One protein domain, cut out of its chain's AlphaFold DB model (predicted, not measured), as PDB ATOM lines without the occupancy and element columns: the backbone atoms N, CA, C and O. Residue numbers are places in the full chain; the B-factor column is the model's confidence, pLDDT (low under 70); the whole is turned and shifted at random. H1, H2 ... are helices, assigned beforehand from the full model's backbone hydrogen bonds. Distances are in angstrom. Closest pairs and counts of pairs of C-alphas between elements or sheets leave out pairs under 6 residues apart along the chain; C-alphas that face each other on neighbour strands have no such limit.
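This is residues 2 to 73 of the 73 residues of the protein "PlsC domain-containing protein" of Oesophagostomum dentatum (UniProt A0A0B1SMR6). With little regular structure, the model has one longer helix, H2, along one side of a long looping stretch, residues 36 to 73, which runs out from its end, turns at residues 47 to 53, which stick out, and folds back past H2. A short helix, H1, lies apart from H2 and points much the same way. The printed part has 72 residues and two named helices, H1 then H2, with no named strand; its class is all helix, though these hold only 24 residues. It is only just compact, close to loose, with a radius of gyration of the C-alphas of 13.3 A and spans of 35 by 29 by 28 A.

H2, residues 19 to 35, measures 25.2 A from C-alpha 19 at (-22.690, -31.200, -40.212) to C-alpha 35 at (-31.206, -14.999, -57.572). H1, residues 2 to 8, begins with C-alpha 2 at (-43.978, -28.266, -40.804).

H1 and H2 are apart, with no C-alpha of the one within 8 A of the other. Their link of 10 residues is short. Residues 4 to 9, of which 4 to 8 belong to H1, stand free. Every O i to N i+4 pair of H1 is within hydrogen-bond range, and 12 of 13 in H2.

The C-alphas of Phe 35 and Thr 51, the two farthest apart, are 36.9 A apart. The printed part has no cut. Residues 2 to 6 and 59 to 60 have pLDDT under 70.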
ATOM      1  N   GLU A   2     -44.948 -28.328 -39.692       55.66
ATOM      2  CA  GLU A   2     -43.978 -28.266 -40.804       55.66
ATOM      3  C   GLU A   2     -44.629 -28.275 -42.200       55.66
ATOM      4  O   GLU A   2     -44.191 -27.555 -43.095       55.66
ATOM      5  N   THR A   3     -45.720 -29.027 -42.372       58.53
ATOM      6  CA  THR A   3     -46.510 -29.064 -43.615       58.53
ATOM      7  C   THR A   3     -47.171 -27.723 -43.934       58.53
ATOM      8  O   THR A   3     -47.011 -27.217 -45.035       58.53
ATOM      9  N   LEU A   4     -47.805 -27.083 -42.945       63.50
ATOM     10  CA  LEU A   4     -48.492 -25.800 -43.140       63.50
ATOM     11  C   LEU A   4     -47.535 -24.666 -43.548       63.50
ATOM     12  O   LEU A   4     -47.880 -23.830 -44.377       63.50
ATOM     13  N   ALA A   5     -46.330 -24.633 -42.971       64.06
ATOM     14  CA  ALA A   5     -45.310 -23.657 -43.358       64.06
ATOM     15  C   ALA A   5     -44.853 -23.870 -44.810       64.06
ATOM     16  O   ALA A   5     -44.709 -22.905 -45.558       64.06
ATOM     17  N   SER A   6     -44.703 -25.135 -45.213       67.69
ATOM     18  CA  SER A   6     -44.274 -25.514 -46.563       67.69
ATOM     19  C   SER A   6     -45.314 -25.164 -47.636       67.69
ATOM     20  O   SER A   6     -44.937 -24.850 -48.763       67.69
ATOM     21  N   ASP A   7     -46.601 -25.163 -47.279       73.00
ATOM     22  CA  ASP A   7     -47.703 -24.800 -48.181       73.00
ATOM     23  C   ASP A   7     -47.822 -23.280 -48.404       73.00
ATOM     24  O   ASP A   7     -48.327 -22.839 -49.437       73.00
ATOM     25  N   LEU A   8     -47.353 -22.462 -47.453       78.88
ATOM     26  CA  LEU A   8     -47.413 -20.995 -47.527       78.88
ATOM     27  C   LEU A   8     -46.163 -20.388 -48.167       78.88
ATOM     28  O   LEU A   8     -46.260 -19.416 -48.919       78.88
ATOM     29  N   CYS A   9     -44.985 -20.934 -47.863       76.56
ATOM     30  CA  CYS A   9     -43.738 -20.510 -48.477       76.56
ATOM     31  C   CYS A   9     -42.745 -21.674 -48.616       76.56
ATOM     32  O   CYS A   9     -42.692 -22.561 -47.757       76.56
ATOM     33  N   PRO A  10     -41.901 -21.664 -49.669       82.50
ATOM     34  CA  PRO A  10     -40.811 -22.622 -49.794       82.50
ATOM     35  C   PRO A  10     -39.921 -22.580 -48.549       82.50
ATOM     36  O   PRO A  10     -39.189 -21.614 -48.322       82.50
ATOM     37  N   THR A  11     -40.010 -23.630 -47.737       82.88
ATOM     38  CA  THR A  11     -39.312 -23.728 -46.457       82.88
ATOM     39  C   THR A  11     -38.169 -24.726 -46.582       82.88
ATOM     40  O   THR A  11     -38.340 -25.822 -47.114       82.88
ATOM     41  N   TYR A  12     -36.994 -24.343 -46.090       81.81
ATOM     42  CA  TYR A  12     -35.801 -25.180 -46.083       81.81
ATOM     43  C   TYR A  12     -35.505 -25.617 -44.650       81.81
ATOM     44  O   TYR A  12     -35.382 -24.779 -43.756       81.81
ATOM     45  N   TRP A  13     -35.382 -26.923 -44.440       81.75
ATOM     46  CA  TRP A  13     -35.138 -27.520 -43.130       81.75
ATOM     47  C   TRP A  13     -33.686 -27.987 -43.016       81.75
ATOM     48  O   TRP A  13     -33.076 -28.356 -44.015       81.75
ATOM     49  N   VAL A  14     -33.138 -27.947 -41.798       81.25
ATOM     50  CA  VAL A  14     -31.780 -28.417 -41.490       81.25
ATOM     51  C   VAL A  14     -31.842 -29.393 -40.335       81.25
ATOM     52  O   VAL A  14     -32.330 -29.046 -39.255       81.25
ATOM     53  N   GLU A  15     -31.259 -30.568 -40.521       81.62
ATOM     54  CA  GLU A  15     -31.017 -31.513 -39.445       81.62
ATOM     55  C   GLU A  15     -29.777 -31.088 -38.647       81.62
ATOM     56  O   GLU A  15     -28.640 -31.096 -39.129       81.62
ATOM     57  N   ARG A  16     -29.978 -30.717 -37.378       76.81
ATOM     58  CA  ARG A  16     -28.904 -30.191 -36.518       76.81
ATOM     59  C   ARG A  16     -27.813 -31.222 -36.237       76.81
ATOM     60  O   ARG A  16     -26.672 -30.826 -35.997       76.81
ATOM     61  N   GLY A  17     -28.150 -32.512 -36.253       79.75
ATOM     62  CA  GLY A  17     -27.194 -33.597 -36.037       79.75
ATOM     63  C   GLY A  17     -26.195 -33.787 -37.184       79.75
ATOM     64  O   GLY A  17     -25.128 -34.364 -36.972       79.75
ATOM     65  N   ASN A  18     -26.494 -33.281 -38.386       82.69
ATOM     66  CA  ASN A  18     -25.693 -33.526 -39.580       82.69
ATOM     67  C   ASN A  18     -24.904 -32.277 -40.009       82.69
ATOM     68  O   ASN A  18     -25.444 -31.296 -40.520       82.69
ATOM     69  N   LYS A  19     -23.576 -32.320 -39.845       75.38
ATOM     70  CA  LYS A  19     -22.690 -31.200 -40.212       75.38
ATOM     71  C   LYS A  19     -22.688 -30.887 -41.712       75.38
ATOM     72  O   LYS A  19     -22.483 -29.727 -42.067       75.38
ATOM     73  N   ASN A  20     -22.890 -31.886 -42.570       83.19
ATOM     74  CA  ASN A  20     -22.889 -31.691 -44.022       83.19
ATOM     75  C   ASN A  20     -24.162 -30.983 -44.482       83.19
ATOM     76  O   ASN A  20     -24.079 -30.044 -45.269       83.19
ATOM     77  N   ASP A  21     -25.295 -31.346 -43.884       83.06
ATOM     78  CA  ASP A  21     -26.605 -30.777 -44.201       83.06
ATOM     79  C   ASP A  21     -26.638 -29.258 -43.984       83.06
ATOM     80  O   ASP A  21     -27.118 -28.481 -44.807       83.06
ATOM     81  N   ARG A  22     -25.974 -28.791 -42.923       80.69
ATOM     82  CA  ARG A  22     -25.836 -27.359 -42.652       80.69
ATOM     83  C   ARG A  22     -25.067 -26.598 -43.736       80.69
ATOM     84  O   ARG A  22     -25.388 -25.441 -44.005       80.69
ATOM     85  N   ARG A  23     -24.022 -27.199 -44.310       84.88
ATOM     86  CA  ARG A  23     -23.218 -26.571 -45.373       84.88
ATOM     87  C   ARG A  23     -24.026 -26.475 -46.664       84.88
ATOM     88  O   ARG A  23     -24.006 -25.435 -47.323       84.88
ATOM     89  N   ASP A  24     -24.745 -27.539 -46.991       88.44
ATOM     90  CA  ASP A  24     -25.551 -27.613 -48.206       88.44
ATOM     91  C   ASP A  24     -26.750 -26.649 -48.116       88.44
ATOM     92  O   ASP A  24     -26.973 -25.859 -49.035       88.44
ATOM     93  N   PHE A  25     -27.410 -26.569 -46.954       87.94
ATOM     94  CA  PHE A  25     -28.440 -25.563 -46.671       87.94
ATOM     95  C   PHE A  25     -27.944 -24.127 -46.862       87.94
ATOM     96  O   PHE A  25     -28.594 -23.337 -47.543       87.94
ATOM     97  N   LEU A  26     -26.787 -23.771 -46.287       86.00
ATOM     98  CA  LEU A  26     -26.236 -22.416 -46.426       86.00
ATOM     99  C   LEU A  26     -25.982 -22.064 -47.894       86.00
ATOM    100  O   LEU A  26     -26.282 -20.950 -48.322       86.00
ATOM    101  N   THR A  27     -25.471 -23.023 -48.666       88.31
ATOM    102  CA  THR A  27     -25.203 -22.847 -50.097       88.31
ATOM    103  C   THR A  27     -26.492 -22.550 -50.870       88.31
ATOM    104  O   THR A  27     -26.541 -21.592 -51.644       88.31
ATOM    105  N   GLU A  28     -27.560 -23.312 -50.624       88.62
ATOM    106  CA  GLU A  28     -28.854 -23.103 -51.284       88.62
ATOM    107  C   GLU A  28     -29.534 -21.793 -50.860       88.62
ATOM    108  O   GLU A  28     -30.051 -21.064 -51.710       88.62
ATOM    109  N   ILE A  29     -29.474 -21.425 -49.576       88.31
ATOM    110  CA  ILE A  29     -30.029 -20.156 -49.087       88.31
ATOM    111  C   ILE A  29     -29.314 -18.953 -49.707       88.31
ATOM    112  O   ILE A  29     -29.981 -18.024 -50.163       88.31
ATOM    113  N   ILE A  30     -27.981 -18.972 -49.791       87.81
ATOM    114  CA  ILE A  30     -27.206 -17.898 -50.435       87.81
ATOM    115  C   ILE A  30     -27.593 -17.771 -51.910       87.81
ATOM    116  O   ILE A  30     -27.825 -16.666 -52.406       87.81
ATOM    117  N   LYS A  31     -27.725 -18.896 -52.617       88.75
ATOM    118  CA  LYS A  31     -28.161 -18.917 -54.017       88.75
ATOM    119  C   LYS A  31     -29.560 -18.315 -54.182       88.75
ATOM    120  O   LYS A  31     -29.775 -17.514 -55.094       88.75
ATOM    121  N   LYS A  32     -30.504 -18.646 -53.295       89.00
ATOM    122  CA  LYS A  32     -31.857 -18.071 -53.308       89.00
ATOM    123  C   LYS A  32     -31.872 -16.589 -52.957       89.00
ATOM    124  O   LYS A  32     -32.538 -15.838 -53.658       89.00
ATOM    125  N   ALA A  33     -31.094 -16.148 -51.978       87.75
ATOM    126  CA  ALA A  33     -30.988 -14.732 -51.636       87.75
ATOM    127  C   ALA A  33     -30.409 -13.890 -52.787       87.75
ATOM    128  O   ALA A  33     -30.803 -12.740 -52.966       87.75
ATOM    129  N   LYS A  34     -29.498 -14.460 -53.590       86.88
ATOM    130  CA  LYS A  34     -28.898 -13.776 -54.746       86.88
ATOM    131  C   LYS A  34     -29.804 -13.745 -55.979       86.88
ATOM    132  O   LYS A  34     -29.848 -12.726 -56.659       86.88
ATOM    133  N   PHE A  35     -30.511 -14.839 -56.281       86.12
ATOM    134  CA  PHE A  35     -31.206 -14.999 -57.572       86.12
ATOM    135  C   PHE A  35     -32.688 -15.384 -57.475       86.12
ATOM    136  O   PHE A  35     -33.408 -15.308 -58.465       86.12
ATOM    137  N   GLY A  36     -33.141 -15.858 -56.317       82.56
ATOM    138  CA  GLY A  36     -34.441 -16.506 -56.128       82.56
ATOM    139  C   GLY A  36     -35.504 -15.670 -55.413       82.56
ATOM    140  O   GLY A  36     -36.642 -16.122 -55.352       82.56
ATOM    141  N   GLY A  37     -35.157 -14.492 -54.886       85.44
ATOM    142  CA  GLY A  37     -36.083 -13.595 -54.186       85.44
ATOM    143  C   GLY A  37     -35.707 -13.342 -52.720       85.44
ATOM    144  O   GLY A  37     -34.628 -13.741 -52.276       85.44
ATOM    145  N   PRO A  38     -36.568 -12.639 -51.961       88.38
ATOM    146  CA  PRO A  38     -36.297 -12.316 -50.567       88.38
ATOM    147  C   PRO A  38     -36.308 -13.578 -49.697       88.38
ATOM    148  O   PRO A  38     -37.194 -14.422 -49.812       88.38
ATOM    149  N   VAL A  39     -35.334 -13.675 -48.792       88.19
ATOM    150  CA  VAL A  39     -35.231 -14.758 -47.809       88.19
ATOM    151  C   VAL A  39     -35.425 -14.177 -46.416       88.19
ATOM    152  O   VAL A  39     -34.704 -13.263 -46.016       88.19
ATOM    153  N   LEU A  40     -36.380 -14.731 -45.669       87.12
ATOM    154  CA  LEU A  40     -36.535 -14.466 -44.242       87.12
ATOM    155  C   LEU A  40     -35.725 -15.497 -43.457       87.12
ATOM    156  O   LEU A  40     -35.902 -16.700 -43.641       87.12
ATOM    157  N   LEU A  41     -34.834 -15.030 -42.588       84.44
ATOM    158  CA  LEU A  41     -33.957 -15.896 -41.809       84.44
ATOM    159  C   LEU A  41     -33.769 -15.360 -40.391       84.44
ATOM    160  O   LEU A  41     -33.676 -14.151 -40.183       84.44
ATOM    161  N   PHE A  42     -33.662 -16.281 -39.433       85.31
ATOM    162  CA  PHE A  42     -33.357 -15.980 -38.037       85.31
ATOM    163  C   PHE A  42     -31.887 -16.322 -37.762       85.31
ATOM    164  O   PHE A  42     -31.542 -17.496 -37.602       85.31
ATOM    165  N   PRO A  43     -30.995 -15.319 -37.745       81.19
ATOM    166  CA  PRO A  43     -29.541 -15.507 -37.768       81.19
ATOM    167  C   PRO A  43     -28.963 -16.165 -36.504       81.19
ATOM    168  O   PRO A  43     -27.844 -16.682 -36.518       81.19
ATOM    169  N   GLU A  44     -29.720 -16.142 -35.413       83.00
ATOM    170  CA  GLU A  44     -29.457 -16.818 -34.141       83.00
ATOM    171  C   GLU A  44     -29.588 -18.347 -34.242       83.00
ATOM    172  O   GLU A  44     -28.745 -19.090 -33.728       83.00
ATOM    173  N   GLY A  45     -30.594 -18.833 -34.977       77.25
ATOM    174  CA  GLY A  45     -30.927 -20.256 -35.087       77.25
ATOM    175  C   GLY A  45     -31.568 -20.866 -33.830       77.25
ATOM    176  O   GLY A  45     -31.584 -22.089 -33.699       77.25
ATOM    177  N   TYR A  46     -32.059 -20.042 -32.902       76.19
ATOM    178  CA  TYR A  46     -32.788 -20.436 -31.692       76.19
ATOM    179  C   TYR A  46     -33.774 -19.332 -31.302       76.19
ATOM    180  O   TYR A  46     -33.492 -18.172 -31.543       76.19
ATOM    181  N   CYS A  47     -34.910 -19.668 -30.691       77.25
ATOM    182  CA  CYS A  47     -35.851 -18.644 -30.225       77.25
ATOM    183  C   CYS A  47     -35.298 -17.907 -28.993       77.25
ATOM    184  O   CYS A  47     -34.736 -18.542 -28.096       77.25
ATOM    185  N   SER A  48     -35.502 -16.591 -28.924       75.19
ATOM    186  CA  SER A  48     -35.162 -15.788 -27.744       75.19
ATOM    187  C   SER A  48     -35.992 -16.185 -26.521       75.19
ATOM    188  O   SER A  48     -37.197 -16.412 -26.615       75.19
ATOM    189  N   ASN A  49     -35.351 -16.216 -25.352       79.06
ATOM    190  CA  ASN A  49     -36.006 -16.380 -24.051       79.06
ATOM    191  C   ASN A  49     -36.092 -15.055 -23.263       79.06
ATOM    192  O   ASN A  49     -36.325 -15.080 -22.057       79.06
ATOM    193  N   ASN A  50     -35.854 -13.912 -23.920       77.19
ATOM    194  CA  ASN A  50     -35.873 -12.554 -23.351       77.19
ATOM    195  C   ASN A  50     -34.910 -12.296 -22.177       77.19
ATOM    196  O   ASN A  50     -34.994 -11.248 -21.540       77.19
ATOM    197  N   THR A  51     -33.985 -13.214 -21.887       76.50
ATOM    198  CA  THR A  51     -33.046 -13.093 -20.754       76.50
ATOM    199  C   THR A  51     -31.581 -13.097 -21.176       76.50
ATOM    200  O   THR A  51     -30.705 -12.838 -20.353       76.50
ATOM    201  N   GLN A  52     -31.295 -13.372 -22.449       74.19
ATOM    202  CA  GLN A  52     -29.939 -13.480 -22.977       74.19
ATOM    203  C   GLN A  52     -29.774 -12.646 -24.245       74.19
ATOM    204  O   GLN A  52     -30.715 -12.454 -25.014       74.19
ATOM    205  N   VAL A  53     -28.550 -12.165 -24.465       74.62
ATOM    206  CA  VAL A  53     -28.170 -11.491 -25.710       74.62
ATOM    207  C   VAL A  53     -28.149 -12.517 -26.844       74.62
ATOM    208  O   VAL A  53     -27.574 -13.597 -26.710       74.62
ATOM    209  N   LEU A  54     -28.777 -12.175 -27.968       78.62
ATOM    210  CA  LEU A  54     -28.828 -13.025 -29.156       78.62
ATOM    211  C   LEU A  54     -27.549 -12.832 -29.971       78.62
ATOM    212  O   LEU A  54     -27.177 -11.704 -30.300       78.62
ATOM    213  N   GLN A  55     -26.859 -13.926 -30.295       79.50
ATOM    214  CA  GLN A  55     -25.653 -13.878 -31.115       79.50
ATOM    215  C   GLN A  55     -25.970 -14.328 -32.537       79.50
ATOM    216  O   GLN A  55     -26.339 -15.478 -32.785       79.50
ATOM    217  N   PHE A  56     -25.752 -13.429 -33.493       82.44
ATOM    218  CA  PHE A  56     -25.902 -13.757 -34.902       82.44
ATOM    219  C   PHE A  56     -24.754 -14.649 -35.358       82.44
ATOM    220  O   PHE A  56     -23.578 -14.400 -35.073       82.44
ATOM    221  N   ARG A  57     -25.079 -15.689 -36.123       76.81
ATOM    222  CA  ARG A  57     -24.064 -16.532 -36.746       76.81
ATOM    223  C   ARG A  57     -23.539 -15.834 -38.000       76.81
ATOM    224  O   ARG A  57     -24.301 -15.526 -38.901       76.81
ATOM    225  N   LYS A  58     -22.221 -15.622 -38.088       70.00
ATOM    226  CA  LYS A  58     -21.573 -14.888 -39.198       70.00
ATOM    227  C   LYS A  58     -21.824 -15.497 -40.590       70.00
ATOM    228  O   LYS A  58     -21.826 -14.776 -41.575       70.00
ATOM    229  N   ALA A  59     -22.058 -16.809 -40.665       68.06
ATOM    230  CA  ALA A  59     -22.054 -17.597 -41.906       68.06
ATOM    231  C   ALA A  59     -23.154 -17.260 -42.938       68.06
ATOM    232  O   ALA A  59     -23.124 -17.787 -44.041       68.06
ATOM    233  N   ILE A  60     -24.128 -16.434 -42.576       66.19
ATOM    234  CA  ILE A  60     -25.265 -16.048 -43.432       66.19
ATOM    235  C   ILE A  60     -25.087 -14.677 -44.101       66.19
ATOM    236  O   ILE A  60     -25.866 -14.331 -44.984       66.19
ATOM    237  N   PHE A  61     -24.090 -13.892 -43.685       74.38
ATOM    238  CA  PHE A  61     -23.812 -12.577 -44.252       74.38
ATOM    239  C   PHE A  61     -22.706 -12.718 -45.297       74.38
ATOM    240  O   PHE A  61     -21.527 -12.773 -44.950       74.38
ATOM    241  N   ASP A  62     -23.111 -12.821 -46.561       80.69
ATOM    242  CA  ASP A  62     -22.218 -12.947 -47.714       80.69
ATOM    243  C   ASP A  62     -22.212 -11.656 -48.544       80.69
ATOM    244  O   ASP A  62     -23.206 -10.921 -48.590       80.69
ATOM    245  N   GLU A  63     -21.093 -11.364 -49.207       81.06
ATOM    246  CA  GLU A  63     -20.972 -10.167 -50.040       81.06
ATOM    247  C   GLU A  63     -21.954 -10.191 -51.223       81.06
ATOM    248  O   GLU A  63     -22.248 -11.224 -51.832       81.06
ATOM    249  N   GLY A  64     -22.485  -9.013 -51.563       83.25
ATOM    250  CA  GLY A  64     -23.445  -8.853 -52.658       83.25
ATOM    251  C   GLY A  64     -24.889  -9.231 -52.314       83.25
ATOM    252  O   GLY A  64     -25.751  -9.141 -53.186       83.25
ATOM    253  N   ILE A  65     -25.188  -9.604 -51.065       85.94
ATOM    254  CA  ILE A  65     -26.563  -9.791 -50.583       85.94
ATOM    255  C   ILE A  65     -27.041  -8.512 -49.892       85.94
ATOM    256  O   ILE A  65     -26.414  -8.013 -48.957       85.94
ATOM    257  N   ARG A  66     -28.189  -7.978 -50.326       87.50
ATOM    258  CA  ARG A  66     -28.824  -6.836 -49.662       87.50
ATOM    259  C   ARG A  66     -29.619  -7.316 -48.448       87.50
ATOM    260  O   ARG A  66     -30.596  -8.044 -48.596       87.50
ATOM    261  N   VAL A  67     -29.209  -6.881 -47.259       88.38
ATOM    262  CA  VAL A  67     -29.834  -7.255 -45.984       88.38
ATOM    263  C   VAL A  67     -30.808  -6.168 -45.533       88.38
ATOM    264  O   VAL A  67     -30.447  -4.994 -45.488       88.38
ATOM    265  N   TYR A  68     -32.024  -6.572 -45.154       90.12
ATOM    266  CA  TYR A  68     -33.041  -5.696 -44.571       90.12
ATOM    267  C   TYR A  68     -33.280  -6.095 -43.108       90.12
ATOM    268  O   TYR A  68     -33.930  -7.111 -42.861       90.12
ATOM    269  N   PRO A  69     -32.733  -5.356 -42.128       88.50
ATOM    270  CA  PRO A  69     -32.926  -5.685 -40.723       88.50
ATOM    271  C   PRO A  69     -34.372  -5.403 -40.299       88.50
ATOM    272  O   PRO A  69     -34.911  -4.333 -40.577       88.50
ATOM    273  N   VAL A  70     -34.982  -6.355 -39.593       88.88
ATOM    274  CA  VAL A  70     -36.325  -6.226 -39.015       88.88
ATOM    275  C   VAL A  70     -36.241  -6.545 -37.528       88.88
ATOM    276  O   VAL A  70     -35.665  -7.562 -37.143       88.88
ATOM    277  N   ALA A  71     -36.815  -5.674 -36.698       84.62
ATOM    278  CA  ALA A  71     -36.997  -5.918 -35.274       84.62
ATOM    279  C   ALA A  71     -38.450  -6.337 -35.023       84.62
ATOM    280  O   ALA A  71     -39.377  -5.632 -35.418       84.62
ATOM    281  N   ILE A  72     -38.633  -7.485 -34.377       82.31
ATOM    282  CA  ILE A  72     -39.937  -8.031 -33.988       82.31
ATOM    283  C   ILE A  72     -39.947  -8.102 -32.460       82.31
ATOM    284  O   ILE A  72     -38.932  -8.463 -31.862       82.31
ATOM    285  N   LYS A  73     -41.065  -7.715 -31.843       75.31
ATOM    286  CA  LYS A  73     -41.280  -7.773 -30.395       75.31
ATOM    287  C   LYS A  73     -42.378  -8.771 -30.069       75.31
ATOM    288  O   LYS A  73     -43.396  -8.744 -30.793       75.31
TER     289      LYS A  73